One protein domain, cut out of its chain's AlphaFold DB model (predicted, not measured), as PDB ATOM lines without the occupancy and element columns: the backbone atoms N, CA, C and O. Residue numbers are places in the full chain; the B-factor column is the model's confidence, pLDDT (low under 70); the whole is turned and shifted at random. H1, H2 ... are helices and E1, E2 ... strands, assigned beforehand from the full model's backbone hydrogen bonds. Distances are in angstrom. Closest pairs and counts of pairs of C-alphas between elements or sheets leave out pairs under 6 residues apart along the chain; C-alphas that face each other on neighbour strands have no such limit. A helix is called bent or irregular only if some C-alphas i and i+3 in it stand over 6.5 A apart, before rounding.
ATOM      1  N   ARG A  37     -11.579  32.759  19.114       58.31
ATOM      2  CA  ARG A  37     -12.426  33.950  19.200       58.31
ATOM      3  C   ARG A  37     -13.343  33.987  17.978       58.31
ATOM      4  O   ARG A  37     -12.860  34.161  16.862       58.31
ATOM      5  N   PHE A  38     -14.653  33.846  18.195       67.50
ATOM      6  CA  PHE A  38     -15.640  34.022  17.134       67.50
ATOM      7  C   PHE A  38     -15.670  35.490  16.756       67.50
ATOM      8  O   PHE A  38     -16.237  36.313  17.480       67.50
ATOM      9  N   GLY A  39     -15.077  35.819  15.624       74.94
ATOM     10  CA  GLY A  39     -15.331  37.092  14.998       74.94
ATOM     11  C   GLY A  39     -16.524  36.995  14.070       74.94
ATOM     12  O   GLY A  39     -16.780  35.965  13.448       74.94
ATOM     13  N   TYR A  40     -17.292  38.073  14.018       82.31
ATOM     14  CA  TYR A  40     -18.460  38.171  13.165       82.31
ATOM     15  C   TYR A  40     -18.458  39.515  12.464       82.31
ATOM     16  O   TYR A  40     -18.349  40.568  13.099       82.31
ATOM     17  N   TRP A  41     -18.677  39.482  11.157       86.62
ATOM     18  CA  TRP A  41     -18.902  40.680  10.368       86.62
ATOM     19  C   TRP A  41     -20.045  40.461   9.397       86.62
ATOM     20  O   TRP A  41     -20.057  39.514   8.619       86.62
ATOM     21  N   GLN A  42     -21.025  41.352   9.451       89.56
ATOM     22  CA  GLN A  42     -22.090  41.428   8.470       89.56
ATOM     23  C   GLN A  42     -21.993  42.762   7.753       89.56
ATOM     24  O   GLN A  42     -22.019  43.801   8.411       89.56
ATOM     25  N   PHE A  43     -21.945  42.746   6.427       89.69
ATOM     26  CA  PHE A  43     -21.861  43.960   5.622       89.69
ATOM     27  C   PHE A  43     -22.837  43.914   4.446       89.69
ATOM     28  O   PHE A  43     -23.160  42.829   3.960       89.69
ATOM     29  N   PRO A  44     -23.363  45.068   3.997       90.69
ATOM     30  CA  PRO A  44     -24.242  45.088   2.836       90.69
ATOM     31  C   PRO A  44     -23.464  44.662   1.585       90.69
ATOM     32  O   PRO A  44     -22.353  45.137   1.371       90.69
ATOM     33  N   LEU A  45     -24.073  43.832   0.733       89.00
ATOM     34  CA  LEU A  45     -23.465  43.448  -0.555       89.00
ATOM     35  C   LEU A  45     -23.302  44.659  -1.485       89.00
ATOM     36  O   LEU A  45     -22.430  44.685  -2.343       89.00
ATOM     37  N   TYR A  46     -24.145  45.674  -1.283       82.44
ATOM     38  CA  TYR A  46     -24.233  46.852  -2.127       82.44
ATOM     39  C   TYR A  46     -24.009  48.133  -1.318       82.44
ATOM     40  O   TYR A  46     -24.684  48.401  -0.314       82.44
ATOM     41  N   GLY A  47     -23.088  48.955  -1.806       71.75
ATOM     42  CA  GLY A  47     -22.755  50.279  -1.297       71.75
ATOM     43  C   GLY A  47     -21.859  50.977  -2.312       71.75
ATOM     44  O   GLY A  47     -21.045  50.328  -2.960       71.75
ATOM     45  N   VAL A  48     -22.030  52.283  -2.482       68.81
ATOM     46  CA  VAL A  48     -21.334  53.054  -3.524       68.81
ATOM     47  C   VAL A  48     -19.888  53.355  -3.102       68.81
ATOM     48  O   VAL A  48     -19.046  53.695  -3.927       68.81
ATOM     49  N   SER A  49     -19.570  53.208  -1.808       81.31
ATOM     50  CA  SER A  49     -18.214  53.373  -1.277       81.31
ATOM     51  C   SER A  49     -17.909  52.433  -0.108       81.31
ATOM     52  O   SER A  49     -18.802  52.055   0.654       81.31
ATOM     53  N   ALA A  50     -16.621  52.142   0.112       76.44
ATOM     54  CA  ALA A  50     -16.151  51.411   1.294       76.44
ATOM     55  C   ALA A  50     -16.675  52.034   2.598       76.44
ATOM     56  O   ALA A  50     -17.122  51.329   3.498       76.44
ATOM     57  N   ARG A  51     -16.711  53.372   2.680       79.62
ATOM     58  CA  ARG A  51     -17.251  54.096   3.838       79.62
ATOM     59  C   ARG A  51     -18.707  53.726   4.134       79.62
ATOM     60  O   ARG A  51     -19.052  53.548   5.300       79.62
ATOM     61  N   GLU A  52     -19.553  53.617   3.113       80.50
ATOM     62  CA  GLU A  52     -20.956  53.212   3.278       80.50
ATOM     63  C   GLU A  52     -21.084  51.754   3.714       80.50
ATOM     64  O   GLU A  52     -21.914  51.448   4.573       80.50
ATOM     65  N   ILE A  53     -20.243  50.874   3.164       81.62
ATOM     66  CA  ILE A  53     -20.177  49.463   3.560       81.62
ATOM     67  C   ILE A  53     -19.830  49.372   5.047       81.62
ATOM     68  O   ILE A  53     -20.586  48.772   5.811       81.62
ATOM     69  N   TYR A  54     -18.756  50.032   5.487       80.62
ATOM     70  CA  TYR A  54     -18.337  50.040   6.890       80.62
ATOM     71  C   TYR A  54     -19.393  50.650   7.819       80.62
ATOM     72  O   TYR A  54     -19.699  50.063   8.853       80.62
ATOM     73  N   ALA A  55     -20.005  51.777   7.446       79.75
ATOM     74  CA  ALA A  55     -21.017  52.445   8.272       79.75
ATOM     75  C   ALA A  55     -22.293  51.609   8.472       79.75
ATOM     76  O   ALA A  55     -22.979  51.752   9.484       79.75
ATOM     77  N   ARG A  56     -22.626  50.755   7.500       80.38
ATOM     78  CA  ARG A  56     -23.778  49.841   7.547       80.38
ATOM     79  C   ARG A  56     -23.400  48.438   8.019       80.38
ATOM     80  O   ARG A  56     -24.277  47.581   8.133       80.38
ATOM     81  N   SER A  57     -22.118  48.199   8.270       85.19
ATOM     82  CA  SER A  57     -21.635  46.918   8.750       85.19
ATOM     83  C   SER A  57     -21.930  46.745  10.229       85.19
ATOM     84  O   SER A  57     -21.909  47.689  11.015       85.19
ATOM     85  N   THR A  58     -22.172  45.504  10.617       84.50
ATOM     86  CA  THR A  58     -22.257  45.099  12.013       84.50
ATOM     87  C   THR A  58     -21.086  44.184  12.318       84.50
ATOM     88  O   THR A  58     -20.856  43.210  11.606       84.50
ATOM     89  N   TRP A  59     -20.367  44.508  13.382       81.75
ATOM     90  CA  TRP A  59     -19.189  43.792  13.851       81.75
ATOM     91  C   TRP A  59     -19.505  43.202  15.223       81.75
ATOM     92  O   TRP A  59     -20.244  43.821  15.989       81.75
ATOM     93  N   PHE A  60     -18.997  42.016  15.531       72.31
ATOM     94  CA  PHE A  60     -19.064  41.413  16.862       72.31
ATOM     95  C   PHE A  60     -17.825  40.547  17.109       72.31
ATOM     96  O   PHE A  60     -17.134  40.147  16.169       72.31
ATOM     97  N   GLY A  61     -17.576  40.243  18.384       69.50
ATOM     98  CA  GLY A  61     -16.429  39.444  18.801       69.50
ATOM     99  C   GLY A  61     -15.115  40.209  18.696       69.50
ATOM    100  O   GLY A  61     -15.086  41.427  18.890       69.50
ATOM    101  N   ASP A  62     -14.034  39.491  18.386       67.75
ATOM    102  CA  ASP A  62     -12.671  40.034  18.299       67.75
ATOM    103  C   ASP A  62     -12.412  40.889  17.056       67.75
ATOM    104  O   ASP A  62     -11.321  41.438  16.908       67.75
ATOM    105  N   TRP A  63     -13.405  41.028  16.175       74.62
ATOM    106  CA  TRP A  63     -13.301  41.872  14.995       74.62
ATOM    107  C   TRP A  63     -13.832  43.259  15.318       74.62
ATOM    108  O   TRP A  63     -15.024  43.465  15.547       74.62
ATOM    109  N   GLN A  64     -12.926  44.229  15.313       70.19
ATOM    110  CA  GLN A  64     -13.264  45.641  15.401       70.19
ATOM    111  C   GLN A  64     -12.812  46.322  14.113       70.19
ATOM    112  O   GLN A  64     -11.797  45.946  13.531       70.19
ATOM    113  N   GLN A  65     -13.555  47.327  13.651       67.00
ATOM    114  CA  GLN A  65     -13.223  48.031  12.407       67.00
ATOM    115  C   GLN A  65     -11.811  48.648  12.448       67.00
ATOM    116  O   GLN A  65     -11.123  48.693  11.433       67.00
ATOM    117  N   ASP A  66     -11.381  49.119  13.619       70.38
ATOM    118  CA  ASP A  66     -10.059  49.694  13.884       70.38
ATOM    119  C   ASP A  66      -8.970  48.638  14.125       70.38
ATOM    120  O   ASP A  66      -7.782  48.936  14.006       70.38
ATOM    121  N   LYS A  67      -9.363  47.403  14.447       71.69
ATOM    122  CA  LYS A  67      -8.464  46.273  14.708       71.69
ATOM    123  C   LYS A  67      -8.990  45.024  14.003       71.69
ATOM    124  O   LYS A  67      -9.517  44.126  14.666       71.69
ATOM    125  N   PRO A  68      -8.879  44.962  12.663       71.44
ATOM    126  CA  PRO A  68      -9.272  43.773  11.929       71.44
ATOM    127  C   PRO A  68      -8.406  42.577  12.354       71.44
ATOM    128  O   PRO A  68      -7.231  42.759  12.717       71.44
ATOM    129  N   PRO A  69      -8.963  41.357  12.307       74.69
ATOM    130  CA  PRO A  69      -8.234  40.146  12.655       74.69
ATOM    131  C   PRO A  69      -6.985  39.998  11.779       74.69
ATOM    132  O   PRO A  69      -7.001  40.254  10.576       74.69
ATOM    133  N   GLN A  70      -5.887  39.597  12.418       76.62
ATOM    134  CA  GLN A  70      -4.588  39.414  11.776       76.62
ATOM    135  C   GLN A  70      -4.349  37.939  11.444       76.62
ATOM    136  O   GLN A  70      -4.835  37.050  12.150       76.62
ATOM    137  N   GLY A  71      -3.552  37.698  10.402       78.44
ATOM    138  CA  GLY A  71      -3.187  36.359   9.939       78.44
ATOM    139  C   GLY A  71      -4.246  35.691   9.057       78.44
ATOM    140  O   GLY A  71      -5.295  36.266   8.754       78.44
ATOM    141  N   LYS A  72      -3.937  34.467   8.618       81.94
ATOM    142  CA  LYS A  72      -4.897  33.612   7.914       81.94
ATOM    143  C   LYS A  72      -5.834  32.962   8.920       81.94
ATOM    144  O   LYS A  72      -5.376  32.449   9.937       81.94
ATOM    145  N   ARG A  73      -7.125  32.961   8.608       82.62
ATOM    146  CA  ARG A  73      -8.149  32.236   9.365       82.62
ATOM    147  C   ARG A  73      -9.069  31.505   8.396       82.62
ATOM    148  O   ARG A  73      -9.091  31.819   7.206       82.62
ATOM    149  N   VAL A  74      -9.804  30.529   8.910       84.25
ATOM    150  CA  VAL A  74     -10.883  29.876   8.170       84.25
ATOM    151  C   VAL A  74     -12.141  30.710   8.362       84.25
ATOM    152  O   VAL A  74     -12.581  30.894   9.491       84.25
ATOM    153  N   TYR A  75     -12.693  31.243   7.276       86.25
ATOM    154  CA  TYR A  75     -13.906  32.049   7.322       86.25
ATOM    155  C   TYR A  75     -15.092  31.272   6.764       86.25
ATOM    156  O   TYR A  75     -15.019  30.706   5.677       86.25
ATOM    157  N   HIS A  76     -16.204  31.307   7.484       87.94
ATOM    158  CA  HIS A  76     -17.510  30.849   7.035       87.94
ATOM    159  C   HIS A  76     -18.299  32.046   6.502       87.94
ATOM    160  O   HIS A  76     -18.678  32.946   7.258       87.94
ATOM    161  N   ILE A  77     -18.530  32.053   5.196       89.38
ATOM    162  CA  ILE A  77     -19.147  33.128   4.425       89.38
ATOM    163  C   ILE A  77     -20.557  32.691   4.031       89.38
ATOM    164  O   ILE A  77     -20.736  31.653   3.409       89.38
ATOM    165  N   GLU A  78     -21.557  33.488   4.389       90.00
ATOM    166  CA  GLU A  78     -22.965  33.283   4.047       90.00
ATOM    167  C   GLU A  78     -23.469  34.510   3.281       90.00
ATOM    168  O   GLU A  78     -23.419  35.637   3.789       90.00
ATOM    169  N   ILE A  79     -23.971  34.302   2.064       92.31
ATOM    170  CA  ILE A  79     -24.615  35.350   1.269       92.31
ATOM    171  C   ILE A  79     -26.126  35.277   1.484       92.31
ATOM    172  O   ILE A  79     -26.761  34.239   1.286       92.31
ATOM    173  N   VAL A  80     -26.715  36.407   1.881       90.88
ATOM    174  CA  VAL A  80     -28.157  36.552   2.077       90.88
ATOM    175  C   VAL A  80     -28.695  37.586   1.101       90.88
ATOM    176  O   VAL A  80     -28.428  38.786   1.221       90.88
ATOM    177  N   ILE A  81     -29.522  37.127   0.164       90.44
ATOM    178  CA  ILE A  81     -30.199  37.975  -0.814       90.44
ATOM    179  C   ILE A  81     -31.658  38.134  -0.413       90.44
ATOM    180  O   ILE A  81     -32.404  37.172  -0.237       90.44
ATOM    181  N   LYS A  82     -32.078  39.386  -0.263       88.19
ATOM    182  CA  LYS A  82     -33.481  39.747  -0.054       88.19
ATOM    183  C   LYS A  82     -34.051  40.155  -1.396       88.19
ATOM    184  O   LYS A  82     -33.557  41.106  -1.983       88.19
ATOM    185  N   GLU A  83     -35.061  39.464  -1.898       85.25
ATOM    186  CA  GLU A  83     -35.648  39.786  -3.196       85.25
ATOM    187  C   GLU A  83     -36.553  41.018  -3.124       85.25
ATOM    188  O   GLU A  83     -37.372  41.160  -2.214       85.25
ATOM    189  N   LYS A  84     -36.438  41.904  -4.120       80.00
ATOM    190  CA  LYS A  84     -37.177  43.175  -4.160       80.00
ATOM    191  C   LYS A  84     -38.685  42.993  -4.350       80.00
ATOM    192  O   LYS A  84     -39.460  43.730  -3.750       80.00
ATOM    193  N   VAL A  85     -39.092  42.051  -5.201       74.62
ATOM    194  CA  VAL A  85     -40.487  41.927  -5.661       74.62
ATOM    195  C   VAL A  85     -41.321  41.056  -4.724       74.62
ATOM    196  O   VAL A  85     -42.459  41.393  -4.420       74.62
ATOM    197  N   VAL A  86     -40.747  39.955  -4.235       73.69
ATOM    198  CA  VAL A  86     -41.491  38.927  -3.486       73.69
ATOM    199  C   VAL A  86     -41.207  38.993  -1.977       73.69
ATOM    200  O   VAL A  86     -41.800  38.252  -1.199       73.69
ATOM    201  N   ASN A  87     -40.290  39.866  -1.534       70.88
ATOM    202  CA  ASN A  87     -39.768  39.907  -0.157       70.88
ATOM    203  C   ASN A  87     -39.272  38.528   0.337       70.88
ATOM    204  O   ASN A  87     -39.236  38.235   1.536       70.88
ATOM    205  N   ARG A  88     -38.902  37.655  -0.608       81.06
ATOM    206  CA  ARG A  88     -38.341  36.336  -0.346       81.06
ATOM    207  C   ARG A  88     -36.891  36.496   0.089       81.06
ATOM    208  O   ARG A  88     -36.199  37.425  -0.317       81.06
ATOM    209  N   THR A  89     -36.438  35.599   0.957       86.12
ATOM    210  CA  THR A  89     -35.029  35.530   1.352       86.12
ATOM    211  C   THR A  89     -34.407  34.309   0.706       86.12
ATOM    212  O   THR A  89     -34.878  33.198   0.941       86.12
ATOM    213  N   PHE A  90     -33.372  34.533  -0.088       85.44
ATOM    214  CA  PHE A  90     -32.474  33.502  -0.572       85.44
ATOM    215  C   PHE A  90     -31.218  33.498   0.304       85.44
ATOM    216  O   PHE A  90     -30.696  34.561   0.653       85.44
ATOM    217  N   VAL A  91     -30.771  32.309   0.697       85.56
ATOM    218  CA  VAL A  91     -29.566  32.102   1.503       85.56
ATOM    219  C   VAL A  91     -28.768  31.007   0.819       85.56
ATOM    220  O   VAL A  91     -29.289  29.905   0.663       85.56
ATOM    221  N   ASP A  92     -27.532  31.308   0.428       79.56
ATOM    222  CA  ASP A  92     -26.701  30.405  -0.385       79.56
ATOM    223  C   ASP A  92     -25.984  29.307   0.426       79.56
ATOM    224  O   ASP A  92     -25.163  28.546  -0.073       79.56
ATOM    225  N   GLY A  93     -26.296  29.201   1.719       75.88
ATOM    226  CA  GLY A  93     -25.558  28.348   2.645       75.88
ATOM    227  C   GLY A  93     -24.219  28.966   3.056       75.88
ATOM    228  O   GLY A  93     -24.023  30.178   2.959       75.88
ATOM    229  N   TYR A  94     -23.327  28.131   3.594       77.12
ATOM    230  CA  TYR A  94     -22.012  28.552   4.076       77.12
ATOM    231  C   TYR A  94     -20.916  28.069   3.133       77.12
ATOM    232  O   TYR A  94     -20.720  26.863   2.968       77.12
ATOM    233  N   ARG A  95     -20.135  29.007   2.604       85.12
ATOM    234  CA  ARG A  95     -18.857  28.734   1.954       85.12
ATOM    235  C   ARG A  95     -17.736  28.886   2.974       85.12
ATOM    236  O   ARG A  95     -17.716  29.852   3.729       85.12
ATOM    237  N   THR A  96     -16.825  27.921   3.028       87.81
ATOM    238  CA  THR A  96     -15.709  27.943   3.984       87.81
ATOM    239  C   THR A  96     -14.409  28.180   3.236       87.81
ATOM    240  O   THR A  96     -14.052  27.371   2.387       87.81
ATOM    241  N   GLU A  97     -13.713  29.274   3.542       86.19
ATOM    242  CA  GLU A  97     -12.521  29.703   2.806       86.19
ATOM    243  C   GLU A  97     -11.386  30.105   3.762       86.19
ATOM    244  O   GLU A  97     -11.577  30.974   4.620       86.19
ATOM    245  N   PRO A  98     -10.188  29.502   3.642       88.00
ATOM    246  CA  PRO A  98      -9.008  29.952   4.365       88.00
ATOM    247  C   PRO A  98      -8.361  31.147   3.648       88.00
ATOM    248  O   PRO A  98      -7.709  30.989   2.615       88.00
ATOM    249  N   CYS A  99      -8.475  32.353   4.206       87.25
ATOM    250  CA  CYS A  99      -7.891  33.561   3.605       87.25
ATOM    251  C   CYS A  99      -7.392  34.564   4.656       87.25
ATOM    252  O   CYS A  99      -7.449  34.297   5.860       87.25
ATOM    253  N   HIS A 100      -6.828  35.699   4.227       88.25
ATOM    254  CA  HIS A 100      -6.644  36.839   5.128       88.25
ATOM    255  C   HIS A 100      -7.917  37.672   5.172       88.25
ATOM    256  O   HIS A 100      -8.688  37.716   4.217       88.25
ATOM    257  N   PHE A 101      -8.099  38.417   6.262       84.44
ATOM    258  CA  PHE A 101      -9.264  39.283   6.421       84.44
ATOM    259  C   PHE A 101      -9.441  40.290   5.273       84.44
ATOM    260  O   PHE A 101     -10.557  40.527   4.819       84.44
ATOM    261  N   GLY A 102      -8.334  40.856   4.778       84.75
ATOM    262  CA  GLY A 102      -8.345  41.808   3.664       84.75
ATOM    263  C   GLY A 102      -8.871  41.227   2.348       84.75
ATOM    264  O   GLY A 102      -9.361  41.984   1.513       84.75
ATOM    265  N   ASP A 103      -8.841  39.903   2.191       89.25
ATOM    266  CA  ASP A 103      -9.235  39.217   0.959       89.25
ATOM    267  C   ASP A 103     -10.733  38.860   0.940       89.25
ATOM    268  O   ASP A 103     -11.293  38.580  -0.120       89.25
ATOM    269  N   ILE A 104     -11.414  38.903   2.096       88.38
ATOM    270  CA  ILE A 104     -12.810  38.455   2.259       88.38
ATOM    271  C   ILE A 104     -13.756  39.159   1.289       88.38
ATOM    272  O   ILE A 104     -14.656  38.527   0.743       88.38
ATOM    273  N   TYR A 105     -13.560  40.459   1.054       86.81
ATOM    274  CA  TYR A 105     -14.425  41.203   0.141       86.81
ATOM    275  C   TYR A 105     -14.344  40.656  -1.290       86.81
ATOM    276  O   TYR A 105     -15.378  40.449  -1.916       86.81
ATOM    277  N   GLY A 106     -13.137  40.352  -1.780       89.00
ATOM    278  CA  GLY A 106     -12.947  39.748  -3.101       89.00
ATOM    279  C   GLY A 106     -13.563  38.350  -3.194       89.00
ATOM    280  O   GLY A 106     -14.230  38.042  -4.176       89.00
ATOM    281  N   VAL A 107     -13.426  37.539  -2.138       90.69
ATOM    282  CA  VAL A 107     -14.066  36.214  -2.060       90.69
ATOM    283  C   VAL A 107     -15.590  36.330  -2.142       90.69
ATOM    284  O   VAL A 107     -16.225  35.577  -2.874       90.69
ATOM    285  N   VAL A 108     -16.180  37.293  -1.428       91.62
ATOM    286  CA  VAL A 108     -17.629  37.536  -1.456       91.62
ATOM    287  C   VAL A 108     -18.097  38.000  -2.834       91.62
ATOM    288  O   VAL A 108     -19.151  37.551  -3.269       91.62
ATOM    289  N   VAL A 109     -17.339  38.859  -3.524       90.25
ATOM    290  CA  VAL A 109     -17.676  39.305  -4.888       90.25
ATOM    291  C   VAL A 109     -17.659  38.130  -5.863       90.25
ATOM    292  O   VAL A 109     -18.665  37.895  -6.521       90.25
ATOM    293  N   ASN A 110     -16.585  37.337  -5.883       91.31
ATOM    294  CA  ASN A 110     -16.498  36.168  -6.763       91.31
ATOM    295  C   ASN A 110     -17.638  35.176  -6.496       91.31
ATOM    296  O   ASN A 110     -18.258  34.660  -7.419       91.31
ATOM    297  N   HIS A 111     -17.945  34.936  -5.220       90.94
ATOM    298  CA  HIS A 111     -19.031  34.042  -4.839       90.94
ATOM    299  C   HIS A 111     -20.410  34.589  -5.241       90.94
ATOM    300  O   HIS A 111     -21.296  33.828  -5.616       90.94
ATOM    301  N   LEU A 112     -20.589  35.910  -5.192       90.50
ATOM    302  CA  LEU A 112     -21.810  36.564  -5.639       90.50
ATOM    303  C   LEU A 112     -21.992  36.450  -7.162       90.50
ATOM    304  O   LEU A 112     -23.115  36.226  -7.613       90.50
ATOM    305  N   ASP A 113     -20.908  36.566  -7.933       90.88
ATOM    306  CA  ASP A 113     -20.927  36.386  -9.388       90.88
ATOM    307  C   ASP A 113     -21.327  34.947  -9.757       90.88
ATOM    308  O   ASP A 113     -22.282  34.753 -10.509       90.88
ATOM    309  N   GLU A 114     -20.696  33.939  -9.138       91.31
ATOM    310  CA  GLU A 114     -21.061  32.519  -9.295       91.31
ATOM    311  C   GLU A 114     -22.549  32.272  -8.975       91.31
ATOM    312  O   GLU A 114     -23.259  31.560  -9.692       91.31
ATOM    313  N   LEU A 115     -23.044  32.887  -7.898       90.25
ATOM    314  CA  LEU A 115     -24.429  32.763  -7.459       90.25
ATOM    315  C   LEU A 115     -25.405  33.353  -8.484       90.25
ATOM    316  O   LEU A 115     -26.465  32.762  -8.722       90.25
ATOM    317  N   TYR A 116     -25.070  34.494  -9.096       90.25
ATOM    318  CA  TYR A 116     -25.896  35.116 -10.134       90.25
ATOM    319  C   TYR A 116     -25.853  34.367 -11.462       90.25
ATOM    320  O   TYR A 116     -26.882  34.298 -12.135       90.25
ATOM    321  N   GLU A 117     -24.724  33.753 -11.811       91.69
ATOM    322  CA  GLU A 117     -24.640  32.856 -12.967       91.69
ATOM    323  C   GLU A 117     -25.554  31.635 -12.802       91.69
ATOM    324  O   GLU A 117     -26.255  31.249 -13.738       91.69
ATOM    325  N   GLN A 118     -25.603  31.053 -11.600       90.62
ATOM    326  CA  GLN A 118     -26.459  29.899 -11.301       90.62
ATOM    327  C   GLN A 118     -27.940  30.267 -11.134       90.62
ATOM    328  O   GLN A 118     -28.817  29.428 -11.343       90.62
ATOM    329  N   ASN A 119     -28.232  31.512 -10.747       89.38
ATOM    330  CA  ASN A 119     -29.582  31.976 -10.427       89.38
ATOM    331  C   ASN A 119     -29.898  33.336 -11.085       89.38
ATOM    332  O   ASN A 119     -30.150  34.322 -10.379       89.38
ATOM    333  N   PRO A 120     -29.955  33.409 -12.428       88.44
ATOM    334  CA  PRO A 120     -30.154  34.663 -13.164       88.44
ATOM    335  C   PRO A 120     -31.504  35.347 -12.883       88.44
ATOM    336  O   PRO A 120     -31.682  36.531 -13.156       88.44
ATOM    337  N   GLN A 121     -32.471  34.618 -12.323       87.69
ATOM    338  CA  GLN A 121     -33.778  35.129 -11.911       87.69
ATOM    339  C   GLN A 121     -33.751  35.948 -10.611       87.69
ATOM    340  O   GLN A 121     -34.756  36.578 -10.271       87.69
ATOM    341  N   LEU A 122     -32.654  35.918  -9.844       86.88
ATOM    342  CA  LEU A 122     -32.581  36.641  -8.578       86.88
ATOM    343  C   LEU A 122     -32.630  38.150  -8.812       86.88
ATOM    344  O   LEU A 122     -31.824  38.724  -9.537       86.88
ATOM    345  N   SER A 123     -33.560  38.813  -8.125       86.38
ATOM    346  CA  SER A 123     -33.704  40.270  -8.151       86.38
ATOM    347  C   SER A 123     -33.349  40.859  -6.781       86.38
ATOM    348  O   SER A 123     -34.234  41.043  -5.933       86.38
ATOM    349  N   PRO A 124     -32.056  41.117  -6.511       86.25
ATOM    350  CA  PRO A 124     -31.591  41.530  -5.196       86.25
ATOM    351  C   PRO A 124     -32.095  42.927  -4.818       86.25
ATOM    352  O   PRO A 124     -31.992  43.903  -5.562       86.25
ATOM    353  N   ASN A 125     -32.589  43.050  -3.592       87.25
ATOM    354  CA  ASN A 125     -32.787  44.318  -2.917       87.25
ATOM    355  C   ASN A 125     -31.443  44.765  -2.338       87.25
ATOM    356  O   ASN A 125     -30.982  44.246  -1.314       87.25
ATOM    357  N   SER A 126     -30.831  45.753  -2.983       80.31
ATOM    358  CA  SER A 126     -29.511  46.271  -2.621       80.31
ATOM    359  C   SER A 126     -29.428  46.838  -1.200       80.31
ATOM    360  O   SER A 126     -28.370  46.824  -0.570       80.31
ATOM    361  N   TYR A 127     -30.548  47.292  -0.634       81.00
ATOM    362  CA  TYR A 127     -30.570  47.840   0.721       81.00
ATOM    363  C   TYR A 127     -30.620  46.776   1.816       81.00
ATOM    364  O   TYR A 127     -30.206  47.054   2.943       81.00
ATOM    365  N   GLN A 128     -31.133  45.589   1.501       84.31
ATOM    366  CA  GLN A 128     -31.427  44.553   2.492       84.31
ATOM    367  C   GLN A 128     -30.588  43.285   2.324       84.31
ATOM    368  O   GLN A 128     -30.585  42.458   3.232       84.31
ATOM    369  N   SER A 129     -29.892  43.130   1.199       90.94
ATOM    370  CA  SER A 129     -29.004  41.993   0.951       90.94
ATOM    371  C   SER A 129     -27.629  42.229   1.583       90.94
ATOM    372  O   SER A 129     -27.088  43.340   1.526       90.94
ATOM    373  N   PHE A 130     -27.066  41.201   2.208       92.31
ATOM    374  CA  PHE A 130     -25.829  41.293   2.986       92.31
ATOM    375  C   PHE A 130     -25.019  39.998   2.911       92.31
ATOM    376  O   PHE A 130     -25.576  38.921   2.710       92.31
ATOM    377  N   ALA A 131     -23.712  40.115   3.120       91.31
ATOM    378  CA  ALA A 131     -22.853  38.986   3.445       91.31
ATOM    379  C   ALA A 131     -22.669  38.910   4.960       91.31
ATOM    380  O   ALA A 131     -22.643  39.936   5.650       91.31
ATOM    381  N   ARG A 132     -22.540  37.693   5.474       90.19
ATOM    382  CA  ARG A 132     -22.229  37.400   6.866       90.19
ATOM    383  C   ARG A 132     -21.008  36.501   6.922       90.19
ATOM    384  O   ARG A 132     -20.968  35.465   6.276       90.19
ATOM    385  N   ILE A 133     -20.048  36.891   7.740       88.19
ATOM    386  CA  ILE A 133     -18.749  36.252   7.862       88.19
ATOM    387  C   ILE A 133     -18.545  35.868   9.321       88.19
ATOM    388  O   ILE A 133     -18.823  36.676  10.215       88.19
ATOM    389  N   ARG A 134     -18.078  34.644   9.554       86.06
ATOM    390  CA  ARG A 134     -17.703  34.120  10.869       86.06
ATOM    391  C   ARG A 134     -16.358  33.402  10.787       86.06
ATOM    392  O   ARG A 134     -16.023  32.916   9.712       86.06
ATOM    393  N   THR A 135     -15.617  33.331  11.885       79.00
ATOM    394  CA  THR A 135     -14.556  32.327  12.103       79.00
ATOM    395  C   THR A 135     -15.026  31.308  13.111       79.00
ATOM    396  O   THR A 135     -15.738  31.748  14.044       79.00
TER     397      THR A 135
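Overview. This is residues 37 to 135 of the 135 residues of an uncharacterized protein of Moraxella pluranimalium (UniProt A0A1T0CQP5). A twisted wall of five antiparallel strands has one long helix, H2, lying slantwise over one face, on the part made by E3 and E4. The long hairpin E3 and E4 makes much of the length, while the short helix H1 sits near the other edge, joining E1 to E2 and only grazing the sheet. The printed part has 99 residues, with two named helices and five named strands in the order E1, H1, E2, E3, E4, H2, E5; across the sheet the strands run E2, E1, E5, E3, E4. The class is mixed, helices and strands, in two layers, with H2 on one face of the sheet. The whole is compact, with a radius of gyration of the C-alphas of 13.4 A, and elongated in outline, spanning 39 by 25 by 20 A.

Along the chain. E1, residues 40 to 44, begins at C-alpha 40 (-18.460, 38.171, 13.165) and is 13.7 A long. H1, residues 50 to 56, and E2, residues 58 to 60, follow. E3, residues 72 to 82, is 30.3 A long. E4, residues 89 to 100, is 28.7 A long and bends by 70 degrees at residue 97. H2, residues 101 to 118, begins at C-alpha 101 (-9.264, 39.283, 6.421) and is 26.4 A long; it is irregular, with C-alphas 102 and 105 7.1 A apart. E5, residues 130 to 134, is 13.4 A long and ends at C-alpha 134 (-17.703, 34.120, 10.869).

Arrangement. E2 and E4 are the edge strands. E2 and E1 are antiparallel, with N 42 and O 58 at 2.9 A. E1 and E5 are antiparallel, with N 133 and O 41 at 2.8 A. E5 and E3 are antiparallel, with N 78 and O 132 at 2.8 A. E3 and E4 form a hairpin, with N 77 and O 95 at 2.8 A. H2 is on the sheet at a height of 8.6 A, over E3 and E4 and only just not over E5, on which 2 of its C-alphas fall. Its line stands at 41 degrees to that of E3 on the local plane. The closest C-alphas of H2 and E5 are those of Val 108 and Ala 131, 7.3 A apart. E4, H2 and E5 make a split strand-helix-strand unit, two strands running the same way with E3 between them, and its crossover is right-handed. H1 grazes the sheet with residues 52 to 56; its closest C-alphas to E1 are those of Ile 53 and Pro 44, 6.0 A apart. H1 and H2 are apart. In H1 each O i to N i+4 pair is within hydrogen-bond range; in H2, 12 of 14 are.

Size, cuts and confidence. The C-alphas farthest apart are those of Gly 71 and Val 85, at 40.8 A. The printed part has no cut and ends at residue 135, the chain's last. The links E2 to E3 and H2 to E5 are long, each of 11 residues. The mean pLDDT of the printed part is 83.2; residues 37 to 38, 48, 61 to 62 and 65 are under 70.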